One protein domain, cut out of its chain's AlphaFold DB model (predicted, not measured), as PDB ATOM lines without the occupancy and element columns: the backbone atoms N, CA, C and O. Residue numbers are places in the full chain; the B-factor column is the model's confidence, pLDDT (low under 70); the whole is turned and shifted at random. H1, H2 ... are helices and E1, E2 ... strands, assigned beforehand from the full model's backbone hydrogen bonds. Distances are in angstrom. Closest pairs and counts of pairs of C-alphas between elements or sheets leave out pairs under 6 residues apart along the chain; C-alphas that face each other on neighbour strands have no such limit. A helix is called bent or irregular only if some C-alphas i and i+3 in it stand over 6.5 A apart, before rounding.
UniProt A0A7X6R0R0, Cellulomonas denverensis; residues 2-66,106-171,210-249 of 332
ATOM      1  N   SER A   2      93.268 212.177 125.970       50.66
ATOM      2  CA  SER A   2      91.930 211.929 126.533       50.66
ATOM      3  C   SER A   2      91.740 212.754 127.809       50.66
ATOM      4  O   SER A   2      92.716 212.984 128.526       50.66
ATOM      5  N   ARG A   3      90.517 213.230 128.088       63.38
ATOM      6  CA  ARG A   3      90.234 213.963 129.334       63.38
ATOM      7  C   ARG A   3      90.484 213.041 130.544       63.38
ATOM      8  O   ARG A   3      90.234 211.844 130.415       63.38
ATOM      9  N   PRO A   4      90.950 213.555 131.697       61.72
ATOM     10  CA  PRO A   4      91.185 212.753 132.906       61.72
ATOM     11  C   PRO A   4      89.994 211.853 133.283       61.72
ATOM     12  O   PRO A   4      90.187 210.669 133.563       61.72
ATOM     13  N   ASP A   5      88.771 212.371 133.152       68.94
ATOM     14  CA  ASP A   5      87.523 211.642 133.413       68.94
ATOM     15  C   ASP A   5      87.341 210.420 132.499       68.94
ATOM     16  O   ASP A   5      86.827 209.386 132.920       68.94
ATOM     17  N   ASP A   6      87.804 210.491 131.248       76.31
ATOM     18  CA  ASP A   6      87.704 209.368 130.312       76.31
ATOM     19  C   ASP A   6      88.674 208.234 130.667       76.31
ATOM     20  O   ASP A   6      88.375 207.068 130.406       76.31
ATOM     21  N   LEU A   7      89.820 208.552 131.284       82.75
ATOM     22  CA  LEU A   7      90.756 207.537 131.767       82.75
ATOM     23  C   LEU A   7      90.211 206.834 133.016       82.75
ATOM     24  O   LEU A   7      90.323 205.613 133.105       82.75
ATOM     25  N   ALA A   8      89.600 207.580 133.941       85.12
ATOM     26  CA  ALA A   8      88.957 207.018 135.131       85.12
ATOM     27  C   ALA A   8      87.812 206.068 134.749       85.12
ATOM     28  O   ALA A   8      87.810 204.908 135.159       85.12
ATOM     29  N   VAL A   9      86.909 206.502 133.862       89.56
ATOM     30  CA  VAL A   9      85.800 205.658 133.390       89.56
ATOM     31  C   VAL A   9      86.306 204.422 132.637       89.56
ATOM     32  O   VAL A   9      85.744 203.341 132.794       89.56
ATOM     33  N   SER A  10      87.388 204.531 131.856       90.62
ATOM     34  CA  SER A  10      87.979 203.364 131.182       90.62
ATOM     35  C   SER A  10      88.590 202.357 132.158       90.62
ATOM     36  O   SER A  10      88.458 201.157 131.932       90.62
ATOM     37  N   ARG A  11      89.258 202.816 133.225       92.25
ATOM     38  CA  ARG A  11      89.800 201.925 134.267       92.25
ATOM     39  C   ARG A  11      88.676 201.221 135.017       92.25
ATOM     40  O   ARG A  11      88.710 199.999 135.136       92.25
ATOM     41  N   HIS A  12      87.649 201.972 135.419       94.44
ATOM     42  CA  HIS A  12      86.460 201.424 136.074       94.44
ATOM     43  C   HIS A  12      85.765 200.375 135.198       94.44
ATOM     44  O   HIS A  12      85.433 199.288 135.660       94.44
ATOM     45  N   ARG A  13      85.649 200.632 133.889       93.81
ATOM     46  CA  ARG A  13      85.106 199.668 132.917       93.81
ATOM     47  C   ARG A  13      85.864 198.345 132.941       93.81
ATOM     48  O   ARG A  13      85.251 197.281 132.919       93.81
ATOM     49  N   ASP A  14      87.193 198.403 132.933       94.44
ATOM     50  CA  ASP A  14      88.021 197.201 132.906       94.44
ATOM     51  C   ASP A  14      87.899 196.408 134.223       94.44
ATOM     52  O   ASP A  14      87.872 195.177 134.167       94.44
ATOM     53  N   LEU A  15      87.724 197.085 135.367       95.38
ATOM     54  CA  LEU A  15      87.407 196.455 136.657       95.38
ATOM     55  C   LEU A  15      86.043 195.756 136.631       95.38
ATOM     56  O   LEU A  15      85.963 194.562 136.919       95.38
ATOM     57  N   VAL A  16      84.977 196.466 136.247       95.31
ATOM     58  CA  VAL A  16      83.618 195.901 136.177       95.31
ATOM     59  C   VAL A  16      83.574 194.715 135.207       95.31
ATOM     60  O   VAL A  16      82.964 193.688 135.516       95.31
ATOM     61  N   ARG A  17      84.274 194.806 134.066       93.94
ATOM     62  CA  ARG A  17      84.416 193.694 133.116       93.94
ATOM     63  C   ARG A  17      85.089 192.485 133.758       93.94
ATOM     64  O   ARG A  17      84.572 191.384 133.610       93.94
ATOM     65  N   GLU A  18      86.210 192.673 134.455       95.00
ATOM     66  CA  GLU A  18      86.933 191.580 135.117       95.00
ATOM     67  C   GLU A  18      86.061 190.876 136.159       95.00
ATOM     68  O   GLU A  18      85.958 189.650 136.162       95.00
ATOM     69  N   LEU A  19      85.379 191.656 136.999       96.06
ATOM     70  CA  LEU A  19      84.504 191.137 138.048       96.06
ATOM     71  C   LEU A  19      83.294 190.372 137.492       96.06
ATOM     72  O   LEU A  19      82.781 189.474 138.158       96.06
ATOM     73  N   SER A  20      82.847 190.726 136.284       94.00
ATOM     74  CA  SER A  20      81.668 190.156 135.622       94.00
ATOM     75  C   SER A  20      81.964 188.946 134.733       94.00
ATOM     76  O   SER A  20      81.044 188.428 134.097       94.00
ATOM     77  N   ARG A  21      83.224 188.505 134.636       92.06
ATOM     78  CA  ARG A  21      83.568 187.303 133.866       92.06
ATOM     79  C   ARG A  21      82.866 186.063 134.436       92.06
ATOM     80  O   ARG A  21      82.544 186.042 135.625       92.06
ATOM     81  N   PRO A  22      82.664 185.004 133.630       90.38
ATOM     82  CA  PRO A  22      82.177 183.725 134.141       90.38
ATOM     83  C   PRO A  22      83.001 183.245 135.345       90.38
ATOM     84  O   PRO A  22      84.230 183.221 135.285       90.38
ATOM     85  N   GLY A  23      82.324 182.898 136.444       91.62
ATOM     86  CA  GLY A  23      82.960 182.524 137.715       91.62
ATOM     87  C   GLY A  23      83.533 183.688 138.538       91.62
ATOM     88  O   GLY A  23      84.090 183.452 139.608       91.62
ATOM     89  N   GLY A  24      83.415 184.930 138.066       94.75
ATOM     90  CA  GLY A  24      83.829 186.130 138.789       94.75
ATOM     91  C   GLY A  24      82.852 186.543 139.902       94.75
ATOM     92  O   GLY A  24      81.739 186.020 139.986       94.75
ATOM     93  N   PRO A  25      83.229 187.518 140.755       96.88
ATOM     94  CA  PRO A  25      82.399 187.969 141.879       96.88
ATOM     95  C   PRO A  25      81.014 188.512 141.496       96.88
ATOM     96  O   PRO A  25      80.103 188.473 142.316       96.88
ATOM     97  N   LEU A  26      80.851 189.022 140.270       96.44
ATOM     98  CA  LEU A  26      79.586 189.549 139.739       96.44
ATOM     99  C   LEU A  26      78.914 188.593 138.743       96.44
ATOM    100  O   LEU A  26      78.022 189.007 137.998       96.44
ATOM    101  N   ALA A  27      79.326 187.324 138.700       93.38
ATOM    102  CA  ALA A  27      78.656 186.315 137.891       93.38
ATOM    103  C   ALA A  27      77.213 186.090 138.383       93.38
ATOM    104  O   ALA A  27      76.948 186.063 139.586       93.38
ATOM    105  N   ALA A  28      76.270 185.928 137.451       92.06
ATOM    106  CA  ALA A  28      74.840 185.820 137.762       92.06
ATOM    107  C   ALA A  28      74.467 184.558 138.564       92.06
ATOM    108  O   ALA A  28      73.438 184.533 139.233       92.06
ATOM    109  N   ASP A  29      75.314 183.534 138.512       91.75
ATOM    110  CA  ASP A  29      75.219 182.271 139.244       91.75
ATOM    111  C   ASP A  29      76.154 182.213 140.467       91.75
ATOM    112  O   ASP A  29      76.240 181.183 141.139       91.75
ATOM    113  N   GLY A  30      76.838 183.319 140.779       94.19
ATOM    114  CA  GLY A  30      77.783 183.424 141.887       94.19
ATOM    115  C   GLY A  30      77.128 183.374 143.278       94.19
ATOM    116  O   GLY A  30      75.907 183.475 143.419       94.19
ATOM    117  N   PRO A  31      77.928 183.259 144.352       96.38
ATOM    118  CA  PRO A  31      77.421 183.094 145.720       96.38
ATOM    119  C   PRO A  31      76.593 184.287 146.229       96.38
ATOM    120  O   PRO A  31      75.698 184.100 147.048       96.38
ATOM    121  N   ASN A  32      76.854 185.497 145.726       97.69
ATOM    122  CA  ASN A  32      76.114 186.715 146.075       97.69
ATOM    123  C   ASN A  32      74.880 186.949 145.189       97.69
ATOM    124  O   ASN A  32      74.197 187.965 145.342       97.69
ATOM    125  N   ALA A  33      74.569 186.037 144.260       98.00
ATOM    126  CA  ALA A  33      73.313 186.097 143.533       98.00
ATOM    127  C   ALA A  33      72.144 185.928 144.515       98.00
ATOM    128  O   ALA A  33      72.145 185.046 145.371       98.00
ATOM    129  N   THR A  34      71.125 186.771 144.387       98.25
ATOM    130  CA  THR A  34      69.939 186.789 145.267       98.25
ATOM    131  C   THR A  34      69.289 185.419 145.441       98.25
ATOM    132  O   THR A  34      68.978 185.023 146.563       98.25
ATOM    133  N   VAL A  35      69.160 184.670 144.346       98.06
ATOM    134  CA  VAL A  35      68.590 183.315 144.313       98.06
ATOM    135  C   VAL A  35      69.418 182.271 145.069       98.06
ATOM    136  O   VAL A  35      68.897 181.212 145.414       98.06
ATOM    137  N   ASN A  36      70.685 182.578 145.365       97.31
ATOM    138  CA  ASN A  36      71.597 181.737 146.140       97.31
ATOM    139  C   ASN A  36      71.618 182.105 147.632       97.31
ATOM    140  O   ASN A  36      72.277 181.425 148.418       97.31
ATOM    141  N   ASN A  37      70.874 183.133 148.064       97.75
ATOM    142  CA  ASN A  37      70.739 183.456 149.481       97.75
ATOM    143  C   ASN A  37      69.853 182.411 150.194       97.75
ATOM    144  O   ASN A  37      68.640 182.371 149.954       97.75
ATOM    145  N   PRO A  38      70.389 181.611 151.137       96.44
ATOM    146  CA  PRO A  38      69.630 180.541 151.785       96.44
ATOM    147  C   PRO A  38      68.519 181.050 152.716       96.44
ATOM    148  O   PRO A  38      67.584 180.301 153.018       96.44
ATOM    149  N   ALA A  39      68.594 182.305 153.168       96.69
ATOM    150  CA  ALA A  39      67.542 182.946 153.954       96.69
ATOM    151  C   ALA A  39      66.363 183.408 153.083       96.69
ATOM    152  O   ALA A  39      65.246 183.533 153.586       96.69
ATOM    153  N   TRP A  40      66.581 183.620 151.783       98.19
ATOM    154  CA  TRP A  40      65.553 184.088 150.847       98.19
ATOM    155  C   TRP A  40      64.995 182.975 149.969       98.19
ATOM    156  O   TRP A  40      63.810 183.001 149.651       98.19
ATOM    157  N   PHE A  41      65.804 181.970 149.635       98.38
ATOM    158  CA  PHE A  41      65.443 180.897 148.713       98.38
ATOM    159  C   PHE A  41      65.684 179.514 149.329       98.38
ATOM    160  O   PHE A  41      66.588 179.301 150.140       98.38
ATOM    161  N   ARG A  42      64.823 178.551 148.976       96.25
ATOM    162  CA  ARG A  42      65.055 177.115 149.239       96.25
ATOM    163  C   ARG A  42      65.850 176.482 148.104       96.25
ATOM    164  O   ARG A  42      66.765 175.705 148.342       96.25
ATOM    165  N   THR A  43      65.464 176.828 146.883       93.75
ATOM    166  CA  THR A  43      66.158 176.545 145.626       93.75
ATOM    167  C   THR A  43      66.046 177.798 144.753       93.75
ATOM    168  O   THR A  43      65.172 178.625 145.034       93.75
ATOM    169  N   PRO A  44      66.845 177.949 143.681       90.94
ATOM    170  CA  PRO A  44      66.837 179.176 142.883       90.94
ATOM    171  C   PRO A  44      65.476 179.586 142.298       90.94
ATOM    172  O   PRO A  44      65.290 180.750 141.983       90.94
ATOM    173  N   ASN A  45      64.511 178.663 142.178       93.50
ATOM    174  CA  ASN A  45      63.147 178.944 141.700       93.50
ATOM    175  C   ASN A  45      62.082 178.919 142.815       93.50
ATOM    176  O   ASN A  45      60.890 178.940 142.517       93.50
ATOM    177  N   GLN A  46      62.477 178.818 144.087       95.50
ATOM    178  CA  GLN A  46      61.548 178.684 145.211       95.50
ATOM    179  C   GLN A  46      61.876 179.697 146.320       95.50
ATOM    180  O   GLN A  46      62.654 179.369 147.231       95.50
ATOM    181  N   PRO A  47      61.290 180.910 146.270       97.56
ATOM    182  CA  PRO A  47      61.433 181.884 147.343       97.56
ATOM    183  C   PRO A  47      60.787 181.374 148.641       97.56
ATOM    184  O   PRO A  47      59.873 180.546 148.650       97.56
ATOM    185  N   ARG A  48      61.297 181.853 149.774       97.88
ATOM    186  CA  ARG A  48      60.725 181.655 151.115       97.88
ATOM    187  C   ARG A  48      59.692 182.744 151.406       97.88
ATOM    188  O   ARG A  48      59.729 183.782 150.765       97.88
ATOM    189  N   GLY A  49      58.835 182.527 152.411       96.56
ATOM    190  CA  GLY A  49      57.659 183.362 152.728       96.56
ATOM    191  C   GLY A  49      57.861 184.869 152.538       96.56
ATOM    192  O   GLY A  49      57.334 185.425 151.587       96.56
ATOM    193  N   ALA A  50      58.716 185.498 153.350       96.44
ATOM    194  CA  ALA A  50      58.959 186.944 153.263       96.44
ATOM    195  C   ALA A  50      59.507 187.415 151.899       96.44
ATOM    196  O   ALA A  50      59.253 188.546 151.488       96.44
ATOM    197  N   ARG A  51      60.263 186.566 151.182       98.06
ATOM    198  CA  ARG A  51      60.752 186.895 149.836       98.06
ATOM    199  C   ARG A  51      59.656 186.735 148.781       98.06
ATOM    200  O   ARG A  51      59.588 187.565 147.888       98.06
ATOM    201  N   GLY A  52      58.783 185.739 148.924       98.19
ATOM    202  CA  GLY A  52      57.579 185.593 148.102       98.19
ATOM    203  C   GLY A  52      56.629 186.778 148.279       98.19
ATOM    204  O   GLY A  52      56.224 187.381 147.301       98.19
ATOM    205  N   GLU A  53      56.396 187.218 149.517       98.38
ATOM    206  CA  GLU A  53      55.599 188.424 149.787       98.38
ATOM    207  C   GLU A  53      56.223 189.688 149.174       98.38
ATOM    208  O   GLU A  53      55.509 190.593 148.751       98.38
ATOM    209  N   LEU A  54      57.558 189.786 149.138       98.44
ATOM    210  CA  LEU A  54      58.222 190.858 148.396       98.44
ATOM    211  C   LEU A  54      57.960 190.729 146.894       98.44
ATOM    212  O   LEU A  54      57.724 191.746 146.251       98.44
ATOM    213  N   HIS A  55      58.016 189.517 146.340       98.62
ATOM    214  CA  HIS A  55      57.758 189.293 144.918       98.62
ATOM    215  C   HIS A  55      56.363 189.761 144.525       98.62
ATOM    216  O   HIS A  55      56.256 190.569 143.604       98.62
ATOM    217  N   ASP A  56      55.349 189.366 145.292       98.50
ATOM    218  CA  ASP A  56      53.963 189.785 145.077       98.50
ATOM    219  C   ASP A  56      53.842 191.315 145.119       98.50
ATOM    220  O   ASP A  56      53.362 191.926 144.167       98.50
ATOM    221  N   ARG A  57      54.419 191.973 146.139       98.50
ATOM    222  CA  ARG A  57      54.418 193.446 146.225       98.50
ATOM    223  C   ARG A  57      55.086 194.129 145.032       98.50
ATOM    224  O   ARG A  57      54.621 195.179 144.599       98.50
ATOM    225  N   LEU A  58      56.202 193.594 144.534       98.56
ATOM    226  CA  LEU A  58      56.907 194.184 143.392       98.56
ATOM    227  C   LEU A  58      56.128 193.994 142.088       98.56
ATOM    228  O   LEU A  58      56.135 194.893 141.245       98.56
ATOM    229  N   VAL A  59      55.473 192.845 141.917       98.50
ATOM    230  CA  VAL A  59      54.587 192.574 140.778       98.50
ATOM    231  C   VAL A  59      53.381 193.511 140.820       98.50
ATOM    232  O   VAL A  59      53.135 194.200 139.829       98.50
ATOM    233  N   ASP A  60      52.709 193.628 141.965       97.75
ATOM    234  CA  ASP A  60      51.560 194.521 142.159       97.75
ATOM    235  C   ASP A  60      51.931 195.983 141.889       97.75
ATOM    236  O   ASP A  60      51.312 196.639 141.050       97.75
ATOM    237  N   ALA A  61      53.016 196.474 142.496       97.38
ATOM    238  CA  ALA A  61      53.496 197.839 142.278       97.38
ATOM    239  C   ALA A  61      53.861 198.108 140.808       97.38
ATOM    240  O   ALA A  61      53.716 199.229 140.314       97.38
ATOM    241  N   HIS A  62      54.343 197.095 140.077       97.31
ATOM    242  CA  HIS A  62      54.582 197.237 138.642       97.31
ATOM    243  C   HIS A  62      53.272 197.324 137.863       97.31
ATOM    244  O   HIS A  62      53.164 198.177 136.986       97.31
ATOM    245  N   ARG A  63      52.271 196.499 138.191       95.56
ATOM    246  CA  ARG A  63      50.945 196.524 137.552       95.56
ATOM    247  C   ARG A  63      50.219 197.849 137.770       95.56
ATOM    248  O   ARG A  63      49.633 198.368 136.827       95.56
ATOM    249  N   GLU A  64      50.314 198.431 138.963       94.88
ATOM    250  CA  GLU A  64      49.690 199.720 139.303       94.88
ATOM    251  C   GLU A  64      50.153 200.880 138.404       94.88
ATOM    252  O   GLU A  64      49.411 201.839 138.195       94.88
ATOM    253  N   ARG A  65      51.349 200.786 137.802       92.94
ATOM    254  CA  ARG A  65      51.851 201.775 136.826       92.94
ATOM    255  C   ARG A  65      51.085 201.755 135.500       92.94
ATOM    256  O   ARG A  65      51.256 202.674 134.702       92.94
ATOM    257  N   PHE A  66      50.281 200.722 135.255       91.56
ATOM    258  CA  PHE A  66      49.555 200.481 134.011       91.56
ATOM    259  C   PHE A  66      48.047 200.320 134.286       91.56
ATOM    260  O   PHE A  66      47.458 199.269 134.041       91.56
ATOM    261  N   ALA A 106      62.205 192.302 132.515       96.19
ATOM    262  CA  ALA A 106      62.978 191.883 133.680       96.19
ATOM    263  C   ALA A 106      63.935 192.978 134.178       96.19
ATOM    264  O   ALA A 106      64.314 192.966 135.347       96.19
ATOM    265  N   ASP A 107      64.373 193.915 133.335       95.38
ATOM    266  CA  ASP A 107      65.235 195.012 133.778       95.38
ATOM    267  C   ASP A 107      64.515 195.945 134.762       95.38
ATOM    268  O   ASP A 107      65.146 196.363 135.733       95.38
ATOM    269  N   GLU A 108      63.210 196.193 134.618       96.81
ATOM    270  CA  GLU A 108      62.424 196.968 135.595       96.81
ATOM    271  C   GLU A 108      62.468 196.319 136.989       96.81
ATOM    272  O   GLU A 108      62.704 196.993 137.997       96.81
ATOM    273  N   PHE A 109      62.376 194.988 137.049       98.44
ATOM    274  CA  PHE A 109      62.492 194.249 138.305       98.44
ATOM    275  C   PHE A 109      63.909 194.251 138.885       98.44
ATOM    276  O   PHE A 109      64.050 194.271 140.105       98.44
ATOM    277  N   LYS A 110      64.972 194.323 138.067       98.44
ATOM    278  CA  LYS A 110      66.335 194.531 138.600       98.44
ATOM    279  C   LYS A 110      66.435 195.854 139.352       98.44
ATOM    280  O   LYS A 110      67.022 195.900 140.429       98.44
ATOM    281  N   HIS A 111      65.839 196.917 138.810       98.06
ATOM    282  CA  HIS A 111      65.823 198.218 139.478       98.06
ATOM    283  C   HIS A 111      65.040 198.146 140.793       98.06
ATOM    284  O   HIS A 111      65.520 198.640 141.810       98.06
ATOM    285  N   ALA A 112      63.863 197.517 140.788       98.31
ATOM    286  CA  ALA A 112      63.033 197.376 141.982       98.31
ATOM    287  C   ALA A 112      63.722 196.556 143.091       98.31
ATOM    288  O   ALA A 112      63.748 196.978 144.248       98.31
ATOM    289  N   LEU A 113      64.353 195.435 142.730       98.69
ATOM    290  CA  LEU A 113      65.117 194.594 143.654       98.69
ATOM    291  C   LEU A 113      66.313 195.339 144.253       98.69
ATOM    292  O   LEU A 113      66.526 195.272 145.462       98.69
ATOM    293  N   LEU A 114      67.075 196.074 143.437       98.50
ATOM    294  CA  LEU A 114      68.228 196.843 143.914       98.50
ATOM    295  C   LEU A 114      67.814 198.017 144.810       98.50
ATOM    296  O   LEU A 114      68.484 198.262 145.809       98.50
ATOM    297  N   ARG A 115      66.707 198.713 144.505       98.00
ATOM    298  CA  ARG A 115      66.155 199.755 145.392       98.00
ATOM    299  C   ARG A 115      65.733 199.178 146.734       98.00
ATOM    300  O   ARG A 115      66.197 199.661 147.759       98.00
ATOM    301  N   THR A 116      64.962 198.093 146.713       98.06
ATOM    302  CA  THR A 116      64.543 197.398 147.941       98.06
ATOM    303  C   THR A 116      65.760 196.987 148.768       98.06
ATOM    304  O   THR A 116      65.797 197.215 149.971       98.06
ATOM    305  N   ALA A 117      66.794 196.443 148.119       98.12
ATOM    306  CA  ALA A 117      68.005 196.015 148.804       98.12
ATOM    307  C   ALA A 117      68.789 197.181 149.436       98.12
ATOM    308  O   ALA A 117      69.443 197.014 150.466       98.12
ATOM    309  N   LEU A 118      68.768 198.363 148.815       97.56
ATOM    310  CA  LEU A 118      69.355 199.571 149.399       97.56
ATOM    311  C   LEU A 118      68.552 200.037 150.618       97.56
ATOM    312  O   LEU A 118      69.150 200.407 151.626       97.56
ATOM    313  N   GLU A 119      67.223 199.990 150.537       97.12
ATOM    314  CA  GLU A 119      66.301 200.419 151.594       97.12
ATOM    315  C   GLU A 119      66.337 199.500 152.824       97.12
ATOM    316  O   GLU A 119      66.359 199.985 153.954       97.12
ATOM    317  N   ASP A 120      66.385 198.181 152.622       96.62
ATOM    318  CA  ASP A 120      66.403 197.180 153.701       96.62
ATOM    319  C   ASP A 120      67.822 196.815 154.191       96.62
ATOM    320  O   ASP A 120      67.994 196.007 155.107       96.62
ATOM    321  N   GLY A 121      68.854 197.412 153.587       97.50
ATOM    322  CA  GLY A 121      70.265 197.199 153.911       97.50
ATOM    323  C   GLY A 121      70.866 195.897 153.367       97.50
ATOM    324  O   GLY A 121      72.077 195.677 153.495       97.50
ATOM    325  N   SER A 122      70.085 195.032 152.719       97.69
ATOM    326  CA  SER A 122      70.588 193.777 152.147       97.69
ATOM    327  C   SER A 122      71.554 193.977 150.981       97.69
ATOM    328  O   SER A 122      72.385 193.101 150.725       97.69
ATOM    329  N   TYR A 123      71.542 195.147 150.335       97.81
ATOM    330  CA  TYR A 123      72.535 195.522 149.332       97.81
ATOM    331  C   TYR A 123      73.941 195.429 149.927       97.81
ATOM    332  O   TYR A 123      74.790 194.681 149.443       97.81
ATOM    333  N   ARG A 124      74.161 196.110 151.058       96.62
ATOM    334  CA  ARG A 124      75.444 196.097 151.763       96.62
ATOM    335  C   ARG A 124      75.673 194.829 152.570       96.62
ATOM    336  O   ARG A 124      76.830 194.505 152.783       96.62
ATOM    337  N   ASN A 125      74.653 194.101 153.007       96.31
ATOM    338  CA  ASN A 125      74.862 192.915 153.851       96.31
ATOM    339  C   ASN A 125      75.031 191.611 153.063       96.31
ATOM    340  O   ASN A 125      75.602 190.663 153.589       96.31
ATOM    341  N   PHE A 126      74.551 191.557 151.819       97.75
ATOM    342  CA  PHE A 126      74.572 190.334 151.019       97.75
ATOM    343  C   PHE A 126      75.013 190.561 149.573       97.75
ATOM    344  O   PHE A 126      75.893 189.846 149.107       97.75
ATOM    345  N   LEU A 127      74.432 191.529 148.854       97.38
ATOM    346  CA  LEU A 127      74.680 191.656 147.411       97.38
ATOM    347  C   LEU A 127      76.120 192.040 147.082       97.38
ATOM    348  O   LEU A 127      76.679 191.482 146.150       97.38
ATOM    349  N   VAL A 128      76.720 192.977 147.819       98.12
ATOM    350  CA  VAL A 128      78.095 193.419 147.540       98.12
ATOM    351  C   VAL A 128      79.093 192.307 147.914       98.12
ATOM    352  O   VAL A 128      79.237 192.020 149.111       98.12
ATOM    353  N   PRO A 129      79.801 191.695 146.939       97.88
ATOM    354  CA  PRO A 129      80.809 190.670 147.214       97.88
ATOM    355  C   PRO A 129      82.048 191.261 147.889       97.88
ATOM    356  O   PRO A 129      82.371 192.430 147.675       97.88
ATOM    357  N   ASP A 130      82.802 190.441 148.622       97.31
ATOM    358  CA  ASP A 130      83.995 190.886 149.362       97.31
ATOM    359  C   ASP A 130      85.008 191.602 148.468       97.31
ATOM    360  O   ASP A 130      85.478 192.685 148.809       97.31
ATOM    361  N   ARG A 131      85.246 191.081 147.258       97.44
ATOM    362  CA  ARG A 131      86.167 191.715 146.309       97.44
ATOM    363  C   ARG A 131      85.736 193.127 145.898       97.44
ATOM    364  O   ARG A 131      86.588 193.975 145.657       97.44
ATOM    365  N   VAL A 132      84.432 193.387 145.812       97.81
ATOM    366  CA  VAL A 132      83.910 194.734 145.533       97.81
ATOM    367  C   VAL A 132      84.100 195.634 146.751       97.81
ATOM    368  O   VAL A 132      84.517 196.773 146.582       97.81
ATOM    369  N   ARG A 133      83.890 195.124 147.974       97.56
ATOM    370  CA  ARG A 133      84.130 195.889 149.214       97.56
ATOM    371  C   ARG A 133      85.585 196.307 149.366       97.56
ATOM    372  O   ARG A 133      85.846 197.423 149.790       97.56
ATOM    373  N   GLU A 134      86.515 195.410 149.044       97.75
ATOM    374  CA  GLU A 134      87.951 195.705 149.050       97.75
ATOM    375  C   GLU A 134      88.272 196.861 148.101       97.75
ATOM    376  O   GLU A 134      88.910 197.827 148.500       97.75
ATOM    377  N   LEU A 135      87.761 196.800 146.868       97.38
ATOM    378  CA  LEU A 135      87.955 197.865 145.882       97.38
ATOM    379  C   LEU A 135      87.306 199.184 146.329       97.38
ATOM    380  O   LEU A 135      87.901 200.244 146.157       97.38
ATOM    381  N   GLU A 136      86.121 199.135 146.941       96.19
ATOM    382  CA  GLU A 136      85.486 200.326 147.516       96.19
ATOM    383  C   GLU A 136      86.287 200.915 148.687       96.19
ATOM    384  O   GLU A 136      86.369 202.135 148.820       96.19
ATOM    385  N   ALA A 137      86.914 200.075 149.517       96.88
ATOM    386  CA  ALA A 137      87.804 200.521 150.590       96.88
ATOM    387  C   ALA A 137      89.082 201.188 150.049       96.88
ATOM    388  O   ALA A 137      89.600 202.110 150.680       96.88
ATOM    389  N   ASP A 138      89.531 200.778 148.860       95.75
ATOM    390  CA  ASP A 138      90.635 201.398 148.117       95.75
ATOM    391  C   ASP A 138      90.209 202.667 147.341       95.75
ATOM    392  O   ASP A 138      91.039 203.317 146.702       95.75
ATOM    393  N   GLY A 139      88.932 203.061 147.425       93.25
ATOM    394  CA  GLY A 139      88.397 204.301 146.858       93.25
ATOM    395  C   GLY A 139      87.638 204.152 145.537       93.25
ATOM    396  O   GLY A 139      87.183 205.161 144.995       93.25
ATOM    397  N   GLU A 140      87.462 202.933 145.016       94.25
ATOM    398  CA  GLU A 140      86.602 202.700 143.851       94.25
ATOM    399  C   GLU A 140      85.120 202.902 144.208       94.25
ATOM    400  O   GLU A 140      84.681 202.680 145.337       94.25
ATOM    401  N   ARG A 141      84.301 203.315 143.237       92.50
ATOM    402  CA  ARG A 141      82.857 203.516 143.442       92.50
ATOM    403  C   ARG A 141      82.070 202.675 142.453       92.50
ATOM    404  O   ARG A 141      82.080 202.959 141.260       92.50
ATOM    405  N   PHE A 142      81.331 201.694 142.966       94.94
ATOM    406  CA  PHE A 142      80.449 200.857 142.157       94.94
ATOM    407  C   PHE A 142      79.007 201.341 142.241       94.94
ATOM    408  O   PHE A 142      78.454 201.541 143.327       94.94
ATOM    409  N   ALA A 143      78.383 201.500 141.082       95.25
ATOM    410  CA  ALA A 143      76.961 201.780 141.011       95.25
ATOM    411  C   ALA A 143      76.140 200.495 141.240       95.25
ATOM    412  O   ALA A 143      76.523 199.430 140.753       95.25
ATOM    413  N   PRO A 144      74.965 200.565 141.895       96.88
ATOM    414  CA  PRO A 144      74.113 199.394 142.112       96.88
ATOM    415  C   PRO A 144      73.800 198.568 140.859       96.88
ATOM    416  O   PRO A 144      73.805 197.340 140.912       96.88
ATOM    417  N   LEU A 145      73.561 199.212 139.713       97.19
ATOM    418  CA  LEU A 145      73.264 198.512 138.457       97.19
ATOM    419  C   LEU A 145      74.491 197.870 137.791       97.19
ATOM    420  O   LEU A 145      74.327 197.104 136.840       97.19
ATOM    421  N   GLU A 146      75.701 198.093 138.296       96.88
ATOM    422  CA  GLU A 146      76.878 197.312 137.892       96.88
ATOM    423  C   GLU A 146      76.852 195.910 138.516       96.88
ATOM    424  O   GLU A 146      77.396 194.971 137.942       96.88
ATOM    425  N   LEU A 147      76.118 195.735 139.621       97.50
ATOM    426  CA  LEU A 147      75.872 194.449 140.281       97.50
ATOM    427  C   LEU A 147      74.592 193.759 139.762       97.50
ATOM    428  O   LEU A 147      74.170 192.737 140.300       97.50
ATOM    429  N   ALA A 148      73.960 194.283 138.703       96.81
ATOM    430  CA  ALA A 148      72.658 193.822 138.206       96.81
ATOM    431  C   ALA A 148      72.622 192.338 137.782       96.81
ATOM    432  O   ALA A 148      71.547 191.736 137.736       96.81
ATOM    433  N   SER A 149      73.773 191.731 137.488       96.06
ATOM    434  CA  SER A 149      73.885 190.288 137.243       96.06
ATOM    435  C   SER A 149      73.458 189.455 138.460       96.06
ATOM    436  O   SER A 149      72.812 188.429 138.290       96.06
ATOM    437  N   LEU A 150      73.717 189.924 139.685       98.00
ATOM    438  CA  LEU A 150      73.391 189.211 140.931       98.00
ATOM    439  C   LEU A 150      71.877 189.134 141.214       98.00
ATOM    440  O   LEU A 150      71.413 188.301 141.993       98.00
ATOM    441  N   VAL A 151      71.082 189.993 140.572       98.12
ATOM    442  CA  VAL A 151      69.609 189.986 140.634       98.12
ATOM    443  C   VAL A 151      68.982 189.430 139.349       98.12
ATOM    444  O   VAL A 151      67.767 189.499 139.175       98.12
ATOM    445  N   HIS A 152      69.783 188.887 138.422       96.19
ATOM    446  CA  HIS A 152      69.303 188.468 137.104       96.19
ATOM    447  C   HIS A 152      68.233 187.376 137.181       96.19
ATOM    448  O   HIS A 152      67.135 187.562 136.651       96.19
ATOM    449  N   GLU A 153      68.519 186.274 137.872       97.06
ATOM    450  CA  GLU A 153      67.588 185.146 137.976       97.06
ATOM    451  C   GLU A 153      66.299 185.522 138.719       97.06
ATOM    452  O   GLU A 153      65.199 185.206 138.266       97.06
ATOM    453  N   GLU A 154      66.411 186.286 139.809       98.44
ATOM    454  CA  GLU A 154      65.251 186.754 140.572       98.44
ATOM    455  C   GLU A 154      64.378 187.723 139.762       98.44
ATOM    456  O   GLU A 154      63.156 187.592 139.737       98.44
ATOM    457  N   SER A 155      64.989 188.636 139.002       98.38
ATOM    458  CA  SER A 155      64.251 189.507 138.078       98.38
ATOM    459  C   SER A 155      63.511 188.722 136.987       98.38
ATOM    460  O   SER A 155      62.401 189.085 136.595       98.38
ATOM    461  N   SER A 156      64.083 187.598 136.544       96.81
ATOM    462  CA  SER A 156      63.461 186.694 135.572       96.81
ATOM    463  C   SER A 156      62.321 185.865 136.174       96.81
ATOM    464  O   SER A 156      61.396 185.492 135.452       96.81
ATOM    465  N   LEU A 157      62.346 185.565 137.475       97.56
ATOM    466  CA  LEU A 157      61.202 184.995 138.197       97.56
ATOM    467  C   LEU A 157      60.031 185.981 138.236       97.56
ATOM    468  O   LEU A 157      58.936 185.617 137.813       97.56
ATOM    469  N   LEU A 158      60.282 187.228 138.638       98.62
ATOM    470  CA  LEU A 158      59.257 188.274 138.730       98.62
ATOM    471  C   LEU A 158      58.612 188.578 137.375       98.62
ATOM    472  O   LEU A 158      57.390 188.609 137.257       98.62
ATOM    473  N   ALA A 159      59.416 188.711 136.318       98.31
ATOM    474  CA  ALA A 159      58.895 188.918 134.969       98.31
ATOM    475  C   ALA A 159      58.043 187.733 134.476       98.31
ATOM    476  O   ALA A 159      57.061 187.928 133.759       98.31
ATOM    477  N   ARG A 160      58.391 186.494 134.858       97.50
ATOM    478  CA  ARG A 160      57.574 185.307 134.551       97.50
ATOM    479  C   ARG A 160      56.273 185.285 135.349       97.50
ATOM    480  O   ARG A 160      55.252 184.952 134.754       97.50
ATOM    481  N   GLN A 161      56.311 185.641 136.632       98.19
ATOM    482  CA  GLN A 161      55.125 185.761 137.479       98.19
ATOM    483  C   GLN A 161      54.157 186.803 136.907       98.19
ATOM    484  O   GLN A 161      53.042 186.445 136.539       98.19
ATOM    485  N   LEU A 162      54.627 188.041 136.698       98.62
ATOM    486  CA  LEU A 162      53.842 189.123 136.096       98.62
ATOM    487  C   LEU A 162      53.203 188.691 134.772       98.62
ATOM    488  O   LEU A 162      52.027 188.944 134.526       98.62
ATOM    489  N   ARG A 163      53.978 188.029 133.904       98.50
ATOM    490  CA  ARG A 163      53.470 187.549 132.618       98.50
ATOM    491  C   ARG A 163      52.383 186.494 132.788       98.50
ATOM    492  O   ARG A 163      51.394 186.549 132.068       98.50
ATOM    493  N   ALA A 164      52.580 185.521 133.674       98.31
ATOM    494  CA  ALA A 164      51.605 184.461 133.901       98.31
ATOM    495  C   ALA A 164      50.278 185.033 134.422       98.31
ATOM    496  O   ALA A 164      49.223 184.681 133.898       98.31
ATOM    497  N   GLU A 165      50.339 185.961 135.378       98.31
ATOM    498  CA  GLU A 165      49.166 186.673 135.896       98.31
ATOM    499  C   GLU A 165      48.476 187.496 134.801       98.31
ATOM    500  O   GLU A 165      47.276 187.360 134.582       98.31
ATOM    501  N   ALA A 166      49.236 188.276 134.029       98.38
ATOM    502  CA  ALA A 166      48.683 189.082 132.943       98.38
ATOM    503  C   ALA A 166      48.033 188.239 131.832       98.38
ATOM    504  O   ALA A 166      47.013 188.644 131.274       98.38
ATOM    505  N   ILE A 167      48.605 187.067 131.522       98.62
ATOM    506  CA  ILE A 167      48.029 186.101 130.576       98.62
ATOM    507  C   ILE A 167      46.719 185.522 131.118       98.62
ATOM    508  O   ILE A 167      45.753 185.400 130.361       98.62
ATOM    509  N   ALA A 168      46.677 185.175 132.406       98.19
ATOM    510  CA  ALA A 168      45.467 184.673 133.055       98.19
ATOM    511  C   ALA A 168      44.333 185.711 133.016       98.19
ATOM    512  O   ALA A 168      43.189 185.358 132.723       98.19
ATOM    513  N   ASP A 169      44.675 186.984 133.204       98.00
ATOM    514  CA  ASP A 169      43.743 188.114 133.166       98.00
ATOM    515  C   ASP A 169      43.375 188.561 131.735       98.00
ATOM    516  O   ASP A 169      42.486 189.390 131.541       98.00
ATOM    517  N   GLY A 170      44.025 188.007 130.704       98.38
ATOM    518  CA  GLY A 170      43.752 188.330 129.303       98.38
ATOM    519  C   GLY A 170      44.224 189.721 128.867       98.38
ATOM    520  O   GLY A 170      43.752 190.230 127.847       98.38
ATOM    521  N   LEU A 171      45.151 190.327 129.615       98.62
ATOM    522  CA  LEU A 171      45.663 191.675 129.369       98.62
ATOM    523  C   LEU A 171      46.437 191.767 128.053       98.62
ATOM    524  O   LEU A 171      47.078 190.806 127.622       98.62
ATOM    525  N   ILE A 210      77.820 197.158 116.595       93.75
ATOM    526  CA  ILE A 210      76.864 198.215 116.941       93.75
ATOM    527  C   ILE A 210      76.219 197.933 118.301       93.75
ATOM    528  O   ILE A 210      76.098 198.850 119.119       93.75
ATOM    529  N   SER A 211      75.827 196.682 118.568       94.00
ATOM    530  CA  SER A 211      75.278 196.260 119.862       94.00
ATOM    531  C   SER A 211      76.255 196.563 121.003       94.00
ATOM    532  O   SER A 211      75.906 197.293 121.936       94.00
ATOM    533  N   ALA A 212      77.499 196.087 120.894       92.19
ATOM    534  CA  ALA A 212      78.545 196.287 121.890       92.19
ATOM    535  C   ALA A 212      78.861 197.777 122.095       92.19
ATOM    536  O   ALA A 212      78.878 198.242 123.235       92.19
ATOM    537  N   ALA A 213      79.021 198.543 121.010       91.56
ATOM    538  CA  ALA A 213      79.305 199.974 121.091       91.56
ATOM    539  C   ALA A 213      78.173 200.756 121.775       91.56
ATOM    540  O   ALA A 213      78.432 201.622 122.610       91.56
ATOM    541  N   ARG A 214      76.905 200.451 121.466       92.06
ATOM    542  CA  ARG A 214      75.749 201.124 122.084       92.06
ATOM    543  C   ARG A 214      75.582 200.762 123.556       92.06
ATOM    544  O   ARG A 214      75.261 201.640 124.358       92.06
ATOM    545  N   VAL A 215      75.795 199.498 123.913       92.19
ATOM    546  CA  VAL A 215      75.780 199.034 125.308       92.19
ATOM    547  C   VAL A 215      76.860 199.748 126.118       92.19
ATOM    548  O   VAL A 215      76.552 200.335 127.156       92.19
ATOM    549  N   GLU A 216      78.096 199.767 125.613       91.31
ATOM    550  CA  GLU A 216      79.213 200.445 126.270       91.31
ATOM    551  C   GLU A 216      78.954 201.946 126.400       91.31
ATOM    552  O   GLU A 216      79.123 202.509 127.480       91.31
ATOM    553  N   GLN A 217      78.491 202.600 125.332       91.56
ATOM    554  CA  GLN A 217      78.216 204.034 125.346       91.56
ATOM    555  C   GLN A 217      77.108 204.398 126.343       91.56
ATOM    556  O   GLN A 217      77.218 205.409 127.040       91.56
ATOM    557  N   ARG A 218      76.052 203.576 126.446       91.62
ATOM    558  CA  ARG A 218      74.973 203.780 127.423       91.62
ATOM    559  C   ARG A 218      75.502 203.685 128.852       91.62
ATOM    560  O   ARG A 218      75.208 204.573 129.647       91.62
ATOM    561  N   TRP A 219      76.285 202.652 129.163       94.69
ATOM    562  CA  TRP A 219      76.911 202.509 130.479       94.69
ATOM    563  C   TRP A 219      77.851 203.687 130.765       94.69
ATOM    564  O   TRP A 219      77.677 204.380 131.762       94.69
ATOM    565  N   ARG A 220      78.757 204.006 129.834       92.88
ATOM    566  CA  ARG A 220      79.754 205.077 129.974       92.88
ATOM    567  C   ARG A 220      79.127 206.433 130.281       92.88
ATOM    568  O   ARG A 220      79.671 207.179 131.091       92.88
ATOM    569  N   ASN A 221      78.017 206.775 129.626       91.69
ATOM    570  CA  ASN A 221      77.339 208.050 129.849       91.69
ATOM    571  C   ASN A 221      76.790 208.161 131.274       91.69
ATOM    572  O   ASN A 221      77.097 209.133 131.956       91.69
ATOM    573  N   VAL A 222      76.069 207.138 131.741       91.94
ATOM    574  CA  VAL A 222      75.470 207.142 133.084       91.94
ATOM    575  C   VAL A 222      76.542 207.008 134.170       91.94
ATOM    576  O   VAL A 222      76.477 207.682 135.192       91.94
ATOM    577  N   THR A 223      77.566 206.184 133.949       90.88
ATOM    578  CA  THR A 223      78.680 206.015 134.892       90.88
ATOM    579  C   THR A 223      79.497 207.294 135.031       90.88
ATOM    580  O   THR A 223      79.887 207.642 136.139       90.88
ATOM    581  N   ARG A 224      79.719 208.045 133.943       90.25
ATOM    582  CA  ARG A 224      80.388 209.351 134.026       90.25
ATOM    583  C   ARG A 224      79.623 210.309 134.938       90.25
ATOM    584  O   ARG A 224      80.238 210.948 135.781       90.25
ATOM    585  N   GLU A 225      78.305 210.396 134.773       87.75
ATOM    586  CA  GLU A 225      77.447 211.240 135.614       87.75
ATOM    587  C   GLU A 225      77.470 210.781 137.078       87.75
ATOM    588  O   GLU A 225      77.646 211.596 137.978       87.75
ATOM    589  N   PHE A 226      77.383 209.469 137.316       88.88
ATOM    590  CA  PHE A 226      77.434 208.879 138.656       88.88
ATOM    591  C   PHE A 226      78.769 209.128 139.376       88.88
ATOM    592  O   PHE A 226      78.794 209.442 140.566       88.88
ATOM    593  N   LEU A 227      79.894 208.998 138.667       85.50
ATOM    594  CA  LEU A 227      81.222 209.213 139.243       85.50
ATOM    595  C   LEU A 227      81.528 210.698 139.468       85.50
ATOM    596  O   LEU A 227      82.250 211.017 140.409       85.50
ATOM    597  N   ALA A 228      80.969 211.594 138.648       86.12
ATOM    598  CA  ALA A 228      81.156 213.038 138.785       86.12
ATOM    599  C   ALA A 228      80.423 213.645 139.996       86.12
ATOM    600  O   ALA A 228      80.819 214.711 140.465       86.12
ATOM    601  N   ASP A 229      79.378 212.985 140.508       86.12
ATOM    602  CA  ASP A 229      78.633 213.424 141.690       86.12
ATOM    603  C   ASP A 229      78.810 212.441 142.861       86.12
ATOM    604  O   ASP A 229      78.288 211.321 142.880       86.12
ATOM    605  N   GLU A 230      79.549 212.865 143.886       81.06
ATOM    606  CA  GLU A 230      79.735 212.094 145.123       81.06
ATOM    607  C   GLU A 230      78.428 211.888 145.900       81.06
ATOM    608  O   GLU A 230      78.318 210.947 146.686       81.06
ATOM    609  N   ARG A 231      77.419 212.737 145.668       84.31
ATOM    610  CA  ARG A 231      76.095 212.654 146.298       84.31
ATOM    611  C   ARG A 231      75.081 211.897 145.445       84.31
ATOM    612  O   ARG A 231      73.914 211.842 145.830       84.31
ATOM    613  N   ALA A 232      75.494 211.311 144.320       83.12
ATOM    614  CA  ALA A 232      74.606 210.531 143.471       83.12
ATOM    615  C   ALA A 232      73.971 209.373 144.265       83.12
ATOM    616  O   ALA A 232      74.649 208.440 144.689       83.12
ATOM    617  N   THR A 233      72.648 209.425 144.435       78.88
ATOM    618  CA  THR A 233      71.843 208.378 145.092       78.88
ATOM    619  C   THR A 233      71.136 207.454 144.093       78.88
ATOM    620  O   THR A 233      70.422 206.534 144.486       78.88
ATOM    621  N   GLY A 234      71.314 207.697 142.791       88.12
ATOM    622  CA  GLY A 234      70.755 206.869 141.727       88.12
ATOM    623  C   GLY A 234      71.430 205.499 141.622       88.12
ATOM    624  O   GLY A 234      72.518 205.268 142.139       88.12
ATOM    625  N   LEU A 235      70.802 204.584 140.882       93.81
ATOM    626  CA  LEU A 235      71.330 203.229 140.688       93.81
ATOM    627  C   LEU A 235      72.504 203.143 139.685       93.81
ATOM    628  O   LEU A 235      73.094 202.075 139.538       93.81
ATOM    629  N   GLY A 236      72.830 204.244 138.996       92.88
ATOM    630  CA  GLY A 236      73.915 204.366 138.015       92.88
ATOM    631  C   GLY A 236      73.748 203.529 136.738       92.88
ATOM    632  O   GLY A 236      72.637 203.176 136.344       92.88
ATOM    633  N   GLY A 237      74.850 203.292 136.020       90.62
ATOM    634  CA  GLY A 237      74.838 202.640 134.710       90.62
ATOM    635  C   GLY A 237      74.737 201.120 134.812       90.62
ATOM    636  O   GLY A 237      75.542 200.489 135.489       90.62
ATOM    637  N   ARG A 238      73.793 200.504 134.089       92.94
ATOM    638  CA  ARG A 238      73.731 199.039 133.998       92.94
ATOM    639  C   ARG A 238      74.865 198.494 133.143       92.94
ATOM    640  O   ARG A 238      74.930 198.784 131.948       92.94
ATOM    641  N   TRP A 239      75.689 197.644 133.745       93.94
ATOM    642  CA  TRP A 239      76.667 196.845 133.017       93.94
ATOM    643  C   TRP A 239      75.995 195.648 132.333       93.94
ATOM    644  O   TRP A 239      75.107 195.000 132.894       93.94
ATOM    645  N   VAL A 240      76.425 195.345 131.109       90.88
ATOM    646  CA  VAL A 240      76.053 194.121 130.390       90.88
ATOM    647  C   VAL A 240      77.355 193.406 130.028       90.88
ATOM    648  O   VAL A 240      78.148 193.979 129.279       90.88
ATOM    649  N   PRO A 241      77.599 192.182 130.534       86.69
ATOM    650  CA  PRO A 241      78.832 191.454 130.252       86.69
ATOM    651  C   PRO A 241      79.068 191.265 128.748       86.69
ATOM    652  O   PRO A 241      78.172 190.855 128.009       86.69
ATOM    653  N   SER A 242      80.291 191.533 128.291       82.75
ATOM    654  CA  SER A 242      80.679 191.413 126.878       82.75
ATOM    655  C   SER A 242      80.499 189.999 126.328       82.75
ATOM    656  O   SER A 242      80.113 189.814 125.177       82.75
ATOM    657  N   GLU A 243      80.750 189.004 127.168       84.69
ATOM    658  CA  GLU A 243      80.643 187.577 126.905       84.69
ATOM    659  C   GLU A 243      79.188 187.190 126.634       84.69
ATOM    660  O   GLU A 243      78.924 186.422 125.712       84.69
ATOM    661  N   TYR A 244      78.244 187.793 127.367       87.62
ATOM    662  CA  TYR A 244      76.812 187.615 127.131       87.62
ATOM    663  C   TYR A 244      76.406 188.178 125.767       87.62
ATOM    664  O   TYR A 244      75.797 187.469 124.972       87.62
ATOM    665  N   THR A 245      76.796 189.419 125.452       88.75
ATOM    666  CA  THR A 245      76.507 190.020 124.139       88.75
ATOM    667  C   THR A 245      77.140 189.212 123.008       88.75
ATOM    668  O   THR A 245      76.492 188.961 122.000       88.75
ATOM    669  N   ARG A 246      78.385 188.754 123.174       91.31
ATOM    670  CA  ARG A 246      79.093 187.943 122.174       91.31
ATOM    671  C   ARG A 246      78.429 186.588 121.939       91.31
ATOM    672  O   ARG A 246      78.364 186.157 120.795       91.31
ATOM    673  N   ALA A 247      77.907 185.943 122.980       92.62
ATOM    674  CA  ALA A 247      77.196 184.671 122.851       92.62
ATOM    675  C   ALA A 247      75.920 184.771 121.991       92.62
ATOM    676  O   ALA A 247      75.460 183.758 121.469       92.62
ATOM    677  N   LEU A 248      75.368 185.976 121.802       95.12
ATOM    678  CA  LEU A 248      74.237 186.213 120.899       95.12
ATOM    679  C   LEU A 248      74.641 186.255 119.421       95.12
ATOM    680  O   LEU A 248      73.756 186.195 118.577       95.12
ATOM    681  N   PHE A 249      75.933 186.343 119.102       95.94
ATOM    682  CA  PHE A 249      76.460 186.400 117.734       95.94
ATOM    683  C   PHE A 249      77.513 185.306 117.512       95.94
ATOM    684  O   PHE A 249      78.699 185.602 117.325       95.94
TER     685      PHE A 249
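AT A GLANCE: This is residues 2 to 66, 106 to 171 and 210 to 249 of the 332 residues of a protein of Cellulomonas denverensis (UniProt A0A7X6R0R0). This is an elongated body of crossing helices, with the long, kinked H6 running from near the middle out to one end. H3 and H2 cross H6 in turn, while towards the other end H1 and H7 cross each other and H5 lies near H1. The printed part has 171 residues, with eight named helices and one named strand in the order H1, E1, H2, H3, H4, H5, H6, H7, H8; the class is mostly helix. The whole is compact, with a radius of gyration of the C-alphas of 16.8 A, and spans 54 by 34 by 33 A.

HOW THE PARTS SIT: H1, residues 4 to 19, touches H7, residues 210 to 228, with its residues 5 to 9 alone; the closest C-alphas are those of Val 9 and Arg 224, 6.6 A apart, at a steep tilt of 64 degrees, opposite ways. H5, residues 130 to 137, and H1 are near each other. E1, residues 41 to 43, pairs with no named strand, but pairs antiparallel with residues 46 to 47. H2, residues 49 to 64, touches H6, residues 144 to 168, with residues 55 to 59 alone; the closest C-alphas, of Val 59 and Leu 162, are 5.9 A apart, and the lines are about perpendicular at 73 degrees. H3, residues 106 to 119, touches H6 with 21 pairs of C-alphas within 8 A, the closest those of Phe 109 and Ser 155 at 5.1 A, at a steep tilt of 59 degrees, opposite ways. H3 and H4, residues 122 to 127, only just touch, with 3 pairs within 8 A, and only at the corner; the closest C-alphas, of Ala 117 and Tyr 123, are 4.6 A apart. H6 has a kink of 77 degrees near residue 151 and is irregular, with C-alphas 150 and 153 7.7 A apart. H7 and H8, residues 242 to 247, form a helical hairpin at a shallow tilt of 21 degrees; they only just touch, with 3 pairs within 8 A, the closest C-alphas being those of Ala 212 and Thr 245 at 7.0 A. Helix packing is mostly crossed. Every O i to N i+4 pair is within hydrogen-bond range in H1, H2, H3, H4, H5, H7 and H8, against 15 of 21 in H6.

IN THESE COORDINATES: H1 begins at C-alpha 4, (91.185, 212.753, 132.906), and is 23.2 A long from first to last C-alpha. H2 measures 22.6 A, H3 20.1 A and H7 26.7 A. H6 measures 33.5 A and ends at C-alpha 168, (45.467, 184.673, 133.055). H8 ends at C-alpha 247, (77.196, 184.671, 122.851).

THE WHOLE: The two C-alphas farthest apart, of Ser 2 and Ala 168, are 54.3 A apart. Residues 67 to 105 and 172 to 209 are not printed; the C-alpha gaps across these cuts are 15.9 A and 34.2 A. The links H1 to E1 and H7 to H8 are long. Residues 2 to 5 are under pLDDT 70; the mean of the printed part is 93.9.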